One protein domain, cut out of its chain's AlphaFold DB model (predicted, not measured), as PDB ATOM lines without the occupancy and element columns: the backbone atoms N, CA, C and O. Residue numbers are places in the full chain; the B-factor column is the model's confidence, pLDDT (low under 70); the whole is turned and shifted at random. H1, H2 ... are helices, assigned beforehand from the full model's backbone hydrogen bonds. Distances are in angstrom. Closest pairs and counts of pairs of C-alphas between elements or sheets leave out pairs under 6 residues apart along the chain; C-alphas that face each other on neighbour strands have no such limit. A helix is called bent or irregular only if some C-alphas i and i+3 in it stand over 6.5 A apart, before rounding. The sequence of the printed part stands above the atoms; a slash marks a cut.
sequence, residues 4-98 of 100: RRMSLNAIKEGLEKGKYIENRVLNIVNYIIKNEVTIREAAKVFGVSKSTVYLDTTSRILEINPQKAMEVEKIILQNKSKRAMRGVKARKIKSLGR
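This is residues 4 to 98 of the 100 residues of the protein "Putative sporulation transcriptional regulator SpoIIID" of Clostridium perfringens (UniProt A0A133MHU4). Two long helices, H1 and H4, reach out in roughly opposite directions from a small compact body, where the last part of H1 and the first part of H4 come together with the short helices H2 and H3. Residues 4 to 20 of H1 stick out at one end and residues 81 to 98, mostly H4, at the other, and these two arms make the length. The printed part has 95 residues with four named helices, in the order H1, H2, H3, H4, and no named strand; its class is all helix. It is only just extended, close to loose, with a radius of gyration of the C-alphas of 18.7 A and spans of 74 by 26 by 18 A.

Begin with H1, residues 4 to 35, the longest helix. With its residues 22 to 29 alone it touches H3, residues 50 to 64, about perpendicular at 76 degrees; look at Val 25 and Asp 56, whose C-alphas are the closest, 5.2 A apart. With residues 29 to 33 alone, H1 touches residues 68 to 75 of H4, residues 66 to 96, the same way at a steep tilt of 49 degrees; the closest C-alphas, of Ile 33 and Val 72, are 5.7 A apart. With residues 28 to 32 alone, H1 touches H2, residues 39 to 45, opposite ways at a steep tilt of 67 degrees, only just short of about perpendicular; the closest C-alphas are those of Ile 32 and Ala 42, at 6.7 A. H2 touches residues 50 to 54 of H3, about perpendicular at 78 degrees, closest at the C-alphas of Ala 43 and Lys 50, 5.3 A apart. H3 and H4 form a helical hairpin, opposite ways at a shallow tilt of 31 degrees; the closest C-alphas, of Leu 62 and Ala 69, are 5.4 A apart. H2 and H4 are close but not clearly touching, with the closest C-alphas, of Ile 39 and Ile 76, 7.7 A apart. The helix packing is mostly crossed: of the five pairs of helices that touch, one, H3 and H4, is at a shallow tilt. Each O i to N i+4 pair is within hydrogen-bond range in H1, H2 and H4; in H3, 8 of 11 are.

Find C-alpha 4 at (342.790, 369.487, 260.564); from there H1 runs 47.0 A to C-alpha 35 at (325.474, 353.376, 301.128). H2, residues 39 to 45, measures 10.0 A. H3, residues 50 to 64, measures 19.7 A and is irregular, but only just: C-alphas 57 and 60 are 6.6 A apart. H4, residues 66 to 96, runs 45.7 A to C-alpha 96 at (293.190, 343.870, 309.344).

The two C-alphas farthest apart are those of Arg 4 and Arg 98, at 74.4 A. Without the stretches that stand free, the body of 60 residues spans 25 by 24 by 18 A. The printed part has no cut, and its three links are tight. Mean pLDDT of the printed part is 90.6; residues 13, 14 and 98 are under 70.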
ATOM      1  N   ARG A   4     342.019 370.316 259.614       74.31
ATOM      2  CA  ARG A   4     342.790 369.487 260.564       74.31
ATOM      3  C   ARG A   4     342.611 369.894 262.031       74.31
ATOM      4  O   ARG A   4     342.680 369.047 262.914       74.31
ATOM      5  N   ARG A   5     342.403 371.183 262.316       74.19
ATOM      6  CA  ARG A   5     342.138 371.661 263.686       74.19
ATOM      7  C   ARG A   5     340.711 371.327 264.121       74.19
ATOM      8  O   ARG A   5     340.501 370.997 265.282       74.19
ATOM      9  N   MET A   6     339.751 371.359 263.194       73.75
ATOM     10  CA  MET A   6     338.362 370.975 263.472       73.75
ATOM     11  C   MET A   6     338.234 369.474 263.770       73.75
ATOM     12  O   MET A   6     337.554 369.104 264.724       73.75
ATOM     13  N   SER A   7     338.940 368.618 263.020       74.94
ATOM     14  CA  SER A   7     338.928 367.169 263.261       74.94
ATOM     15  C   SER A   7     339.557 366.788 264.606       74.94
ATOM     16  O   SER A   7     338.991 365.983 265.343       74.94
ATOM     17  N   LEU A   8     340.677 367.414 264.981       74.06
ATOM     18  CA  LEU A   8     341.314 367.210 266.287       74.06
ATOM     19  C   LEU A   8     340.415 367.627 267.461       74.06
ATOM     20  O   LEU A   8     340.385 366.932 268.478       74.06
ATOM     21  N   ASN A   9     339.668 368.727 267.325       75.38
ATOM     22  CA  ASN A   9     338.736 369.177 268.361       75.38
ATOM     23  C   ASN A   9     337.556 368.213 268.524       75.38
ATOM     24  O   ASN A   9     337.248 367.839 269.649       75.38
ATOM     25  N   ALA A  10     336.963 367.732 267.426       72.94
ATOM     26  CA  ALA A  10     335.875 366.753 267.484       72.94
ATOM     27  C   ALA A  10     336.307 365.432 268.155       72.94
ATOM     28  O   ALA A  10     335.569 364.871 268.966       72.94
ATOM     29  N   ILE A  11     337.529 364.959 267.872       74.50
ATOM     30  CA  ILE A  11     338.105 363.766 268.514       74.50
ATOM     31  C   ILE A  11     338.324 364.007 270.013       74.50
ATOM     32  O   ILE A  11     337.952 363.165 270.833       74.50
ATOM     33  N   LYS A  12     338.885 365.164 270.392       72.81
ATOM     34  CA  LYS A  12     339.060 365.543 271.804       72.81
ATOM     35  C   LYS A  12     337.730 365.639 272.547       72.81
ATOM     36  O   LYS A  12     337.619 365.105 273.643       72.81
ATOM     37  N   GLU A  13     336.720 366.272 271.958       67.88
ATOM     38  CA  GLU A  13     335.388 366.387 272.559       67.88
ATOM     39  C   GLU A  13     334.727 365.020 272.768       67.88
ATOM     40  O   GLU A  13     334.092 364.792 273.799       67.88
ATOM     41  N   GLY A  14     334.895 364.089 271.823       68.62
ATOM     42  CA  GLY A  14     334.441 362.706 271.977       68.62
ATOM     43  C   GLY A  14     335.149 361.975 273.122       68.62
ATOM     44  O   GLY A  14     334.493 361.324 273.937       68.62
ATOM     45  N   LEU A  15     336.472 362.136 273.227       70.75
ATOM     46  CA  LEU A  15     337.293 361.525 274.276       70.75
ATOM     47  C   LEU A  15     336.949 362.065 275.678       70.75
ATOM     48  O   LEU A  15     336.818 361.292 276.628       70.75
ATOM     49  N   GLU A  16     336.744 363.378 275.804       71.44
ATOM     50  CA  GLU A  16     336.342 364.024 277.062       71.44
ATOM     51  C   GLU A  16     334.924 363.608 277.493       71.44
ATOM     52  O   GLU A  16     334.682 363.319 278.668       71.44
ATOM     53  N   LYS A  17     333.986 363.475 276.543       70.75
ATOM     54  CA  LYS A  17     332.641 362.945 276.831       70.75
ATOM     55  C   LYS A  17     332.682 361.493 277.311       70.75
ATOM     56  O   LYS A  17     331.937 361.150 278.228       70.75
ATOM     57  N   GLY A  18     333.549 360.656 276.732       75.06
ATOM     58  CA  GLY A  18     333.751 359.272 277.172       75.06
ATOM     59  C   GLY A  18     334.176 359.193 278.640       75.06
ATOM     60  O   GLY A  18     333.515 358.528 279.441       75.06
ATOM     61  N   LYS A  19     335.190 359.982 279.020       83.00
ATOM     62  CA  LYS A  19     335.656 360.092 280.414       83.00
ATOM     63  C   LYS A  19     334.576 360.594 281.369       83.00
ATOM     64  O   LYS A  19     334.475 360.105 282.493       83.00
ATOM     65  N   TYR A  20     333.753 361.556 280.949       88.88
ATOM     66  CA  TYR A  20     332.654 362.052 281.781       88.88
ATOM     67  C   TYR A  20     331.647 360.945 282.132       88.88
ATOM     68  O   TYR A  20     331.235 360.827 283.288       88.88
ATOM     69  N   ILE A  21     331.264 360.111 281.156       90.81
ATOM     70  CA  ILE A  21     330.314 359.014 281.386       90.81
ATOM     71  C   ILE A  21     330.924 357.934 282.278       90.81
ATOM     72  O   ILE A  21     330.265 357.504 283.221       90.81
ATOM     73  N   GLU A  22     332.169 357.534 282.025       93.69
ATOM     74  CA  GLU A  22     332.863 356.527 282.833       93.69
ATOM     75  C   GLU A  22     332.969 356.955 284.305       93.69
ATOM     76  O   GLU A  22     332.546 356.225 285.207       93.69
ATOM     77  N   ASN A  23     333.419 358.189 284.549       95.00
ATOM     78  CA  ASN A  23     333.499 358.755 285.894       95.00
ATOM     79  C   ASN A  23     332.125 358.814 286.571       95.00
ATOM     80  O   ASN A  23     331.999 358.474 287.750       95.00
ATOM     81  N   ARG A  24     331.070 359.199 285.839       95.62
ATOM     82  CA  ARG A  24     329.699 359.191 286.369       95.62
ATOM     83  C   ARG A  24     329.277 357.785 286.790       95.62
ATOM     84  O   ARG A  24     328.767 357.620 287.896       95.62
ATOM     85  N   VAL A  25     329.486 356.793 285.924       97.56
ATOM     86  CA  VAL A  25     329.109 355.396 286.179       97.56
ATOM     87  C   VAL A  25     329.806 354.883 287.436       97.56
ATOM     88  O   VAL A  25     329.138 354.392 288.347       97.56
ATOM     89  N   LEU A  26     331.125 355.071 287.537       97.50
ATOM     90  CA  LEU A  26     331.899 354.648 288.703       97.50
ATOM     91  C   LEU A  26     331.439 355.347 289.986       97.50
ATOM     92  O   LEU A  26     331.282 354.689 291.014       97.50
ATOM     93  N   ASN A  27     331.170 356.653 289.938       97.62
ATOM     94  CA  ASN A  27     330.706 357.412 291.100       97.62
ATOM     95  C   ASN A  27     329.331 356.944 291.590       97.62
ATOM     96  O   ASN A  27     329.148 356.729 292.790       97.62
ATOM     97  N   ILE A  28     328.380 356.741 290.674       97.94
ATOM     98  CA  ILE A  28     327.038 356.241 290.999       97.94
ATOM     99  C   ILE A  28     327.118 354.843 291.614       97.94
ATOM    100  O   ILE A  28     326.503 354.588 292.650       97.94
ATOM    101  N   VAL A  29     327.885 353.942 290.999       98.00
ATOM    102  CA  VAL A  29     328.020 352.555 291.462       98.00
ATOM    103  C   VAL A  29     328.680 352.498 292.835       98.00
ATOM    104  O   VAL A  29     328.136 351.875 293.745       98.00
ATOM    105  N   ASN A  30     329.789 353.218 293.026       98.06
ATOM    106  CA  ASN A  30     330.461 353.300 294.323       98.06
ATOM    107  C   ASN A  30     329.529 353.860 295.403       98.06
ATOM    108  O   ASN A  30     329.532 353.372 296.530       98.06
ATOM    109  N   TYR A  31     328.716 354.865 295.069       98.25
ATOM    110  CA  TYR A  31     327.744 355.427 296.000       98.25
ATOM    111  C   TYR A  31     326.665 354.413 296.395       98.25
ATOM    112  O   TYR A  31     326.336 354.310 297.577       98.25
ATOM    113  N   ILE A  32     326.133 353.646 295.438       98.00
ATOM    114  CA  ILE A  32     325.127 352.612 295.717       98.00
ATOM    115  C   ILE A  32     325.707 351.506 296.593       98.00
ATOM    116  O   ILE A  32     325.060 351.121 297.562       98.00
ATOM    117  N   ILE A  33     326.914 351.027 296.289       97.56
ATOM    118  CA  ILE A  33     327.570 349.968 297.064       97.56
ATOM    119  C   ILE A  33     327.870 350.459 298.483       97.56
ATOM    120  O   ILE A  33     327.477 349.818 299.451       97.56
ATOM    121  N   LYS A  34     328.497 351.635 298.619       97.88
ATOM    122  CA  LYS A  34     328.912 352.183 299.920       97.88
ATOM    123  C   LYS A  34     327.740 352.470 300.858       97.88
ATOM    124  O   LYS A  34     327.880 352.309 302.064       97.88
ATOM    125  N   ASN A  35     326.618 352.944 300.320       97.56
ATOM    126  CA  ASN A  35     325.474 353.376 301.128       97.56
ATOM    127  C   ASN A  35     324.304 352.379 301.098       97.56
ATOM    128  O   ASN A  35     323.264 352.641 301.697       97.56
ATOM    129  N   GLU A  36     324.440 351.272 300.362       96.69
ATOM    130  CA  GLU A  36     323.403 350.260 300.121       96.69
ATOM    131  C   GLU A  36     322.044 350.822 299.648       96.69
ATOM    132  O   GLU A  36     320.974 350.251 299.899       96.69
ATOM    133  N   VAL A  37     322.060 351.961 298.955       96.31
ATOM    134  CA  VAL A  37     320.846 352.702 298.579       96.31
ATOM    135  C   VAL A  37     320.150 352.120 297.348       96.31
ATOM    136  O   VAL A  37     320.689 351.325 296.579       96.31
ATOM    137  N   THR A  38     318.913 352.547 297.116       96.50
ATOM    138  CA  THR A  38     318.161 352.193 295.911       96.50
ATOM    139  C   THR A  38     318.559 353.053 294.705       96.50
ATOM    140  O   THR A  38     318.934 354.217 294.838       96.50
ATOM    141  N   ILE A  39     318.337 352.534 293.489       96.50
ATOM    142  CA  ILE A  39     318.485 353.284 292.222       96.50
ATOM    143  C   ILE A  39     317.734 354.625 292.256       96.50
ATOM    144  O   ILE A  39     318.192 355.622 291.705       96.50
ATOM    145  N   ARG A  40     316.558 354.665 292.898       95.75
ATOM    146  CA  ARG A  40     315.728 355.874 292.959       95.75
ATOM    147  C   ARG A  40     316.332 356.938 293.879       95.75
ATOM    148  O   ARG A  40     316.173 358.119 293.595       95.75
ATOM    149  N   GLU A  41     316.990 356.538 294.961       96.88
ATOM    150  CA  GLU A  41     317.707 357.461 295.848       96.88
ATOM    151  C   GLU A  41     318.971 357.984 295.172       96.88
ATOM    152  O   GLU A  41     319.166 359.196 295.128       96.88
ATOM    153  N   ALA A  42     319.757 357.105 294.545       97.38
ATOM    154  CA  ALA A  42     320.926 357.516 293.770       97.38
ATOM    155  C   ALA A  42     320.551 358.512 292.655       97.38
ATOM    156  O   ALA A  42     321.181 359.554 292.522       97.38
ATOM    157  N   ALA A  43     319.464 358.265 291.916       97.31
ATOM    158  CA  ALA A  43     318.981 359.181 290.878       97.31
ATOM    159  C   ALA A  43     318.735 360.610 291.395       97.31
ATOM    160  O   ALA A  43     319.096 361.577 290.728       97.31
ATOM    161  N   LYS A  44     318.174 360.747 292.603       97.56
ATOM    162  CA  LYS A  44     317.955 362.055 293.236       97.56
ATOM    163  C   LYS A  44     319.268 362.741 293.603       97.56
ATOM    164  O   LYS A  44     319.402 363.931 293.359       97.56
ATOM    165  N   VAL A  45     320.218 361.993 294.166       96.81
ATOM    166  CA  VAL A  45     321.519 362.524 294.610       96.81
ATOM    167  C   VAL A  45     322.352 363.020 293.431       96.81
ATOM    168  O   VAL A  45     322.932 364.096 293.498       96.81
ATOM    169  N   PHE A  46     322.378 362.263 292.337       94.75
ATOM    170  CA  PHE A  46     323.182 362.591 291.158       94.75
ATOM    171  C   PHE A  46     322.451 363.479 290.141       94.75
ATOM    172  O   PHE A  46     323.015 363.781 289.093       94.75
ATOM    173  N   GLY A  47     321.203 363.878 290.411       96.50
ATOM    174  CA  GLY A  47     320.432 364.749 289.518       96.50
ATOM    175  C   GLY A  47     320.160 364.142 288.137       96.50
ATOM    176  O   GLY A  47     320.037 364.866 287.153       96.50
ATOM    177  N   VAL A  48     320.082 362.812 288.040       95.56
ATOM    178  CA  VAL A  48     319.870 362.088 286.777       95.56
ATOM    179  C   VAL A  48     318.592 361.265 286.820       95.56
ATOM    180  O   VAL A  48     318.046 360.946 287.877       95.56
ATOM    181  N   SER A  49     318.093 360.878 285.647       97.75
ATOM    182  CA  SER A  49     316.904 360.036 285.585       97.75
ATOM    183  C   SER A  49     317.171 358.647 286.178       97.75
ATOM    184  O   SER A  49     318.263 358.087 286.064       97.75
ATOM    185  N   LYS A  50     316.127 358.029 286.740       97.31
ATOM    186  CA  LYS A  50     316.168 356.633 287.205       97.31
ATOM    187  C   LYS A  50     316.653 355.676 286.106       97.31
ATOM    188  O   LYS A  50     317.387 354.741 286.399       97.31
ATOM    189  N   SER A  51     316.229 355.890 284.859       97.44
ATOM    190  CA  SER A  51     316.625 355.050 283.722       97.44
ATOM    191  C   SER A  51     318.107 355.219 283.381       97.44
ATOM    192  O   SER A  51     318.764 354.246 283.030       97.44
ATOM    193  N   THR A  52     318.650 356.429 283.553       97.19
ATOM    194  CA  THR A  52     320.086 356.697 283.405       97.19
ATOM    195  C   THR A  52     320.886 355.917 284.439       97.19
ATOM    196  O   THR A  52     321.798 355.194 284.059       97.19
ATOM    197  N   VAL A  53     320.495 355.994 285.718       97.62
ATOM    198  CA  VAL A  53     321.141 355.220 286.791       97.62
ATOM    199  C   VAL A  53     321.039 353.726 286.520       97.62
ATOM    200  O   VAL A  53     322.026 353.027 286.678       97.62
ATOM    201  N   TYR A  54     319.878 353.238 286.070       97.31
ATOM    202  CA  TYR A  54     319.709 351.827 285.730       97.31
ATOM    203  C   TYR A  54     320.749 351.382 284.696       97.31
ATOM    204  O   TYR A  54     321.543 350.500 285.002       97.31
ATOM    205  N   LEU A  55     320.822 352.060 283.543       97.50
ATOM    206  CA  LEU A  55     321.808 351.757 282.498       97.50
ATOM    207  C   LEU A  55     323.254 351.858 283.000       97.50
ATOM    208  O   LEU A  55     324.081 351.027 282.631       97.50
ATOM    209  N   ASP A  56     323.550 352.853 283.842       97.25
ATOM    210  CA  ASP A  56     324.870 353.019 284.460       97.25
ATOM    211  C   ASP A  56     325.226 351.816 285.346       97.25
ATOM    212  O   ASP A  56     326.338 351.309 285.268       97.25
ATOM    213  N   THR A  57     324.270 351.320 286.133       96.88
ATOM    214  CA  THR A  57     324.472 350.225 287.096       96.88
ATOM    215  C   THR A  57     324.314 348.816 286.527       96.88
ATOM    216  O   THR A  57     324.722 347.873 287.193       96.88
ATOM    217  N   THR A  58     323.720 348.645 285.340       95.38
ATOM    218  CA  THR A  58     323.518 347.315 284.735       95.38
ATOM    219  C   THR A  58     324.401 347.076 283.523       95.38
ATOM    220  O   THR A  58     325.033 346.035 283.425       95.38
ATOM    221  N   SER A  59     324.436 348.023 282.585       95.81
ATOM    222  CA  SER A  59     325.059 347.810 281.276       95.81
ATOM    223  C   SER A  59     326.434 348.460 281.215       95.81
ATOM    224  O   SER A  59     327.425 347.789 280.961       95.81
ATOM    225  N   ARG A  60     326.526 349.756 281.535       96.25
ATOM    226  CA  ARG A  60     327.784 350.506 281.383       96.25
ATOM    227  C   ARG A  60     328.838 350.079 282.396       96.25
ATOM    228  O   ARG A  60     330.005 349.969 282.048       96.25
ATOM    229  N   ILE A  61     328.446 349.804 283.642       97.44
ATOM    230  CA  ILE A  61     329.401 349.291 284.629       97.44
ATOM    231  C   ILE A  61     329.923 347.906 284.255       97.44
ATOM    232  O   ILE A  61     331.057 347.605 284.588       97.44
ATOM    233  N   LEU A  62     329.149 347.077 283.549       96.69
ATOM    234  CA  LEU A  62     329.626 345.768 283.111       96.69
ATOM    235  C   LEU A  62     330.773 345.912 282.102       96.69
ATOM    236  O   LEU A  62     331.746 345.172 282.181       96.69
ATOM    237  N   GLU A  63     330.684 346.899 281.208       94.69
ATOM    238  CA  GLU A  63     331.740 347.224 280.242       94.69
ATOM    239  C   GLU A  63     332.986 347.829 280.914       94.69
ATOM    240  O   GLU A  63     334.104 347.567 280.481       94.69
ATOM    241  N   ILE A  64     332.806 348.615 281.982       94.69
ATOM    242  CA  ILE A  64     333.898 349.324 282.674       94.69
ATOM    243  C   ILE A  64     334.568 348.445 283.746       94.69
ATOM    244  O   ILE A  64     335.790 348.391 283.854       94.69
ATOM    245  N   ASN A  65     333.773 347.800 284.601       95.81
ATOM    246  CA  ASN A  65     334.232 346.998 285.732       95.81
ATOM    247  C   ASN A  65     333.200 345.909 286.121       95.81
ATOM    248  O   ASN A  65     332.317 346.150 286.956       95.81
ATOM    249  N   PRO A  66     333.352 344.678 285.595       96.31
ATOM    250  CA  PRO A  66     332.460 343.555 285.893       96.31
ATOM    251  C   PRO A  66     332.372 343.179 287.379       96.31
ATOM    252  O   PRO A  66     331.323 342.733 287.839       96.31
ATOM    253  N   GLN A  67     333.444 343.368 288.158       97.06
ATOM    254  CA  GLN A  67     333.440 343.040 289.589       97.06
ATOM    255  C   GLN A  67     332.467 343.942 290.351       97.06
ATOM    256  O   GLN A  67     331.597 343.460 291.077       97.06
ATOM    257  N   LYS A  68     332.531 345.252 290.095       96.94
ATOM    258  CA  LYS A  68     331.591 346.215 290.681       96.94
ATOM    259  C   LYS A  68     330.160 346.026 290.185       96.94
ATOM    260  O   LYS A  68     329.224 346.313 290.931       96.94
ATOM    261  N   ALA A  69     329.977 345.537 288.957       97.31
ATOM    262  CA  ALA A  69     328.657 345.192 288.432       97.31
ATOM    263  C   ALA A  69     327.978 344.105 289.290       97.31
ATOM    264  O   ALA A  69     326.823 344.258 289.688       97.31
ATOM    265  N   MET A  70     328.717 343.057 289.666       97.38
ATOM    266  CA  MET A  70     328.195 342.007 290.550       97.38
ATOM    267  C   MET A  70     327.877 342.534 291.957       97.38
ATOM    268  O   MET A  70     326.855 342.181 292.551       97.38
ATOM    269  N   GLU A  71     328.730 343.404 292.502       97.44
ATOM    270  CA  GLU A  71     328.505 344.007 293.819       97.44
ATOM    271  C   GLU A  71     327.239 344.873 293.848       97.44
ATOM    272  O   GLU A  71     326.397 344.722 294.740       97.44
ATOM    273  N   VAL A  72     327.063 345.756 292.858       97.25
ATOM    274  CA  VAL A  72     325.884 346.629 292.797       97.25
ATOM    275  C   VAL A  72     324.605 345.828 292.551       97.25
ATOM    276  O   VAL A  72     323.568 346.126 293.150       97.25
ATOM    277  N   GLU A  73     324.670 344.763 291.745       96.62
ATOM    278  CA  GLU A  73     323.544 343.859 291.507       96.62
ATOM    279  C   GLU A  73     323.073 343.191 292.805       96.62
ATOM    280  O   GLU A  73     321.870 343.164 293.093       96.62
ATOM    281  N   LYS A  74     324.009 342.734 293.647       97.12
ATOM    282  CA  LYS A  74     323.694 342.152 294.957       97.12
ATOM    283  C   LYS A  74     322.919 343.132 295.841       97.12
ATOM    284  O   LYS A  74     321.888 342.756 296.406       97.12
ATOM    285  N   ILE A  75     323.361 344.387 295.928       96.88
ATOM    286  CA  ILE A  75     322.671 345.435 296.701       96.88
ATOM    287  C   ILE A  75     321.267 345.701 296.141       96.88
ATOM    288  O   ILE A  75     320.286 345.780 296.890       96.88
ATOM    289  N   ILE A  76     321.130 345.793 294.816       94.81
ATOM    290  CA  ILE A  76     319.833 346.006 294.159       94.81
ATOM    291  C   ILE A  76     318.873 344.849 294.466       94.81
ATOM    292  O   ILE A  76     317.705 345.085 294.803       94.81
ATOM    293  N   LEU A  77     319.351 343.605 294.400       94.88
ATOM    294  CA  LEU A  77     318.558 342.415 294.697       94.88
ATOM    295  C   LEU A  77     318.106 342.384 296.163       94.88
ATOM    296  O   LEU A  77     316.923 342.162 296.445       94.88
ATOM    297  N   GLN A  78     319.012 342.684 297.096       94.81
ATOM    298  CA  GLN A  78     318.682 342.814 298.516       94.81
ATOM    299  C   GLN A  78     317.596 343.872 298.740       94.81
ATOM    300  O   GLN A  78     316.612 343.624 299.442       94.81
ATOM    301  N   ASN A  79     317.710 345.029 298.091       93.19
ATOM    302  CA  ASN A  79     316.718 346.096 298.185       93.19
ATOM    303  C   ASN A  79     315.358 345.700 297.588       93.19
ATOM    304  O   ASN A  79     314.308 346.034 298.155       93.19
ATOM    305  N   LYS A  80     315.343 344.925 296.496       91.12
ATOM    306  CA  LYS A  80     314.114 344.353 295.920       91.12
ATOM    307  C   LYS A  80     313.426 343.403 296.907       91.12
ATOM    308  O   LYS A  80     312.215 343.519 297.107       91.12
ATOM    309  N   SER A  81     314.192 342.542 297.576       92.31
ATOM    310  CA  SER A  81     313.683 341.632 298.612       92.31
ATOM    311  C   SER A  81     313.127 342.390 299.828       92.31
ATOM    312  O   SER A  81     311.964 342.203 300.201       92.31
ATOM    313  N   LYS A  82     313.888 343.352 300.379       91.62
ATOM    314  CA  LYS A  82     313.438 344.227 301.483       91.62
ATOM    315  C   LYS A  82     312.110 344.918 301.138       91.62
ATOM    316  O   LYS A  82     311.197 344.972 301.966       91.62
ATOM    317  N   ARG A  83     311.962 345.417 299.904       91.50
ATOM    318  CA  ARG A  83     310.715 346.038 299.425       91.50
ATOM    319  C   ARG A  83     309.553 345.049 299.349       91.50
ATOM    320  O   ARG A  83     308.448 345.408 299.755       91.50
ATOM    321  N   ALA A  84     309.779 343.837 298.847       89.31
ATOM    322  CA  ALA A  84     308.744 342.807 298.784       89.31
ATOM    323  C   ALA A  84     308.192 342.501 300.185       89.31
ATOM    324  O   ALA A  84     306.979 342.554 300.397       89.31
ATOM    325  N   MET A  85     309.083 342.323 301.164       88.19
ATOM    326  CA  MET A  85     308.717 342.091 302.564       88.19
ATOM    327  C   MET A  85     307.901 343.246 303.158       88.19
ATOM    328  O   MET A  85     306.871 343.022 303.797       88.19
ATOM    329  N   ARG A  86     308.305 344.499 302.903       88.44
ATOM    330  CA  ARG A  86     307.524 345.683 303.308       88.44
ATOM    331  C   ARG A  86     306.125 345.680 302.675       88.44
ATOM    332  O   ARG A  86     305.148 345.969 303.360       88.44
ATOM    333  N   GLY A  87     306.008 345.294 301.403       88.88
ATOM    334  CA  GLY A  87     304.725 345.187 300.698       88.88
ATOM    335  C   GLY A  87     303.799 344.094 301.243       88.88
ATOM    336  O   GLY A  87     302.580 344.274 301.259       88.88
ATOM    337  N   VAL A  88     304.350 342.974 301.719       92.19
ATOM    338  CA  VAL A  88     303.576 341.929 302.417       92.19
ATOM    339  C   VAL A  88     303.009 342.472 303.732       92.19
ATOM    340  O   VAL A  88     301.804 342.368 303.963       92.19
ATOM    341  N   LYS A  89     303.840 343.134 304.552       90.44
ATOM    342  CA  LYS A  89     303.398 343.759 305.813       90.44
ATOM    343  C   LYS A  89     302.294 344.793 305.581       90.44
ATOM    344  O   LYS A  89     301.265 344.745 306.248       90.44
ATOM    345  N   ALA A  90     302.469 345.672 304.593       89.81
ATOM    346  CA  ALA A  90     301.481 346.695 304.254       89.81
ATOM    347  C   ALA A  90     300.124 346.093 303.838       89.81
ATOM    348  O   ALA A  90     299.078 346.582 304.263       89.81
ATOM    349  N   ARG A  91     300.124 345.003 303.053       88.31
ATOM    350  CA  ARG A  91     298.893 344.283 302.682       88.31
ATOM    351  C   ARG A  91     298.195 343.665 303.892       88.31
ATOM    352  O   ARG A  91     296.980 343.802 304.004       88.31
ATOM    353  N   LYS A  92     298.947 343.045 304.808       89.00
ATOM    354  CA  LYS A  92     298.391 342.466 306.043       89.00
ATOM    355  C   LYS A  92     297.731 343.533 306.922       89.00
ATOM    356  O   LYS A  92     296.594 343.345 307.333       89.00
ATOM    357  N   ILE A  93     298.399 344.671 307.133       89.50
ATOM    358  CA  ILE A  93     297.847 345.806 307.896       89.50
ATOM    359  C   ILE A  93     296.546 346.303 307.256       89.50
ATOM    360  O   ILE A  93     295.538 346.455 307.938       89.50
ATOM    361  N   LYS A  94     296.541 346.488 305.930       86.44
ATOM    362  CA  LYS A  94     295.352 346.925 305.188       86.44
ATOM    363  C   LYS A  94     294.194 345.927 305.279       86.44
ATOM    364  O   LYS A  94     293.048 346.354 305.275       86.44
ATOM    365  N   SER A  95     294.476 344.624 305.331       81.81
ATOM    366  CA  SER A  95     293.443 343.601 305.519       81.81
ATOM    367  C   SER A  95     292.819 343.674 306.910       81.81
ATOM    368  O   SER A  95     291.604 343.606 307.016       81.81
ATOM    369  N   LEU A  96     293.642 343.828 307.951       79.69
ATOM    370  CA  LEU A  96     293.190 343.870 309.344       79.69
ATOM    371  C   LEU A  96     292.417 345.157 309.668       79.69
ATOM    372  O   LEU A  96     291.453 345.121 310.419       79.69
ATOM    373  N   GLY A  97     292.804 346.286 309.067       75.31
ATOM    374  CA  GLY A  97     292.102 347.565 309.223       75.31
ATOM    375  C   GLY A  97     290.818 347.707 308.396       75.31
ATOM    376  O   GLY A  97     290.196 348.758 308.437       75.31
ATOM    377  N   ARG A  98     290.446 346.697 307.599       61.31
ATOM    378  CA  ARG A  98     289.199 346.669 306.809       61.31
ATOM    379  C   ARG A  98     288.112 345.782 307.415       61.31
ATOM    380  O   ARG A  98     287.010 345.751 306.888       61.31
TER     381      ARG A  98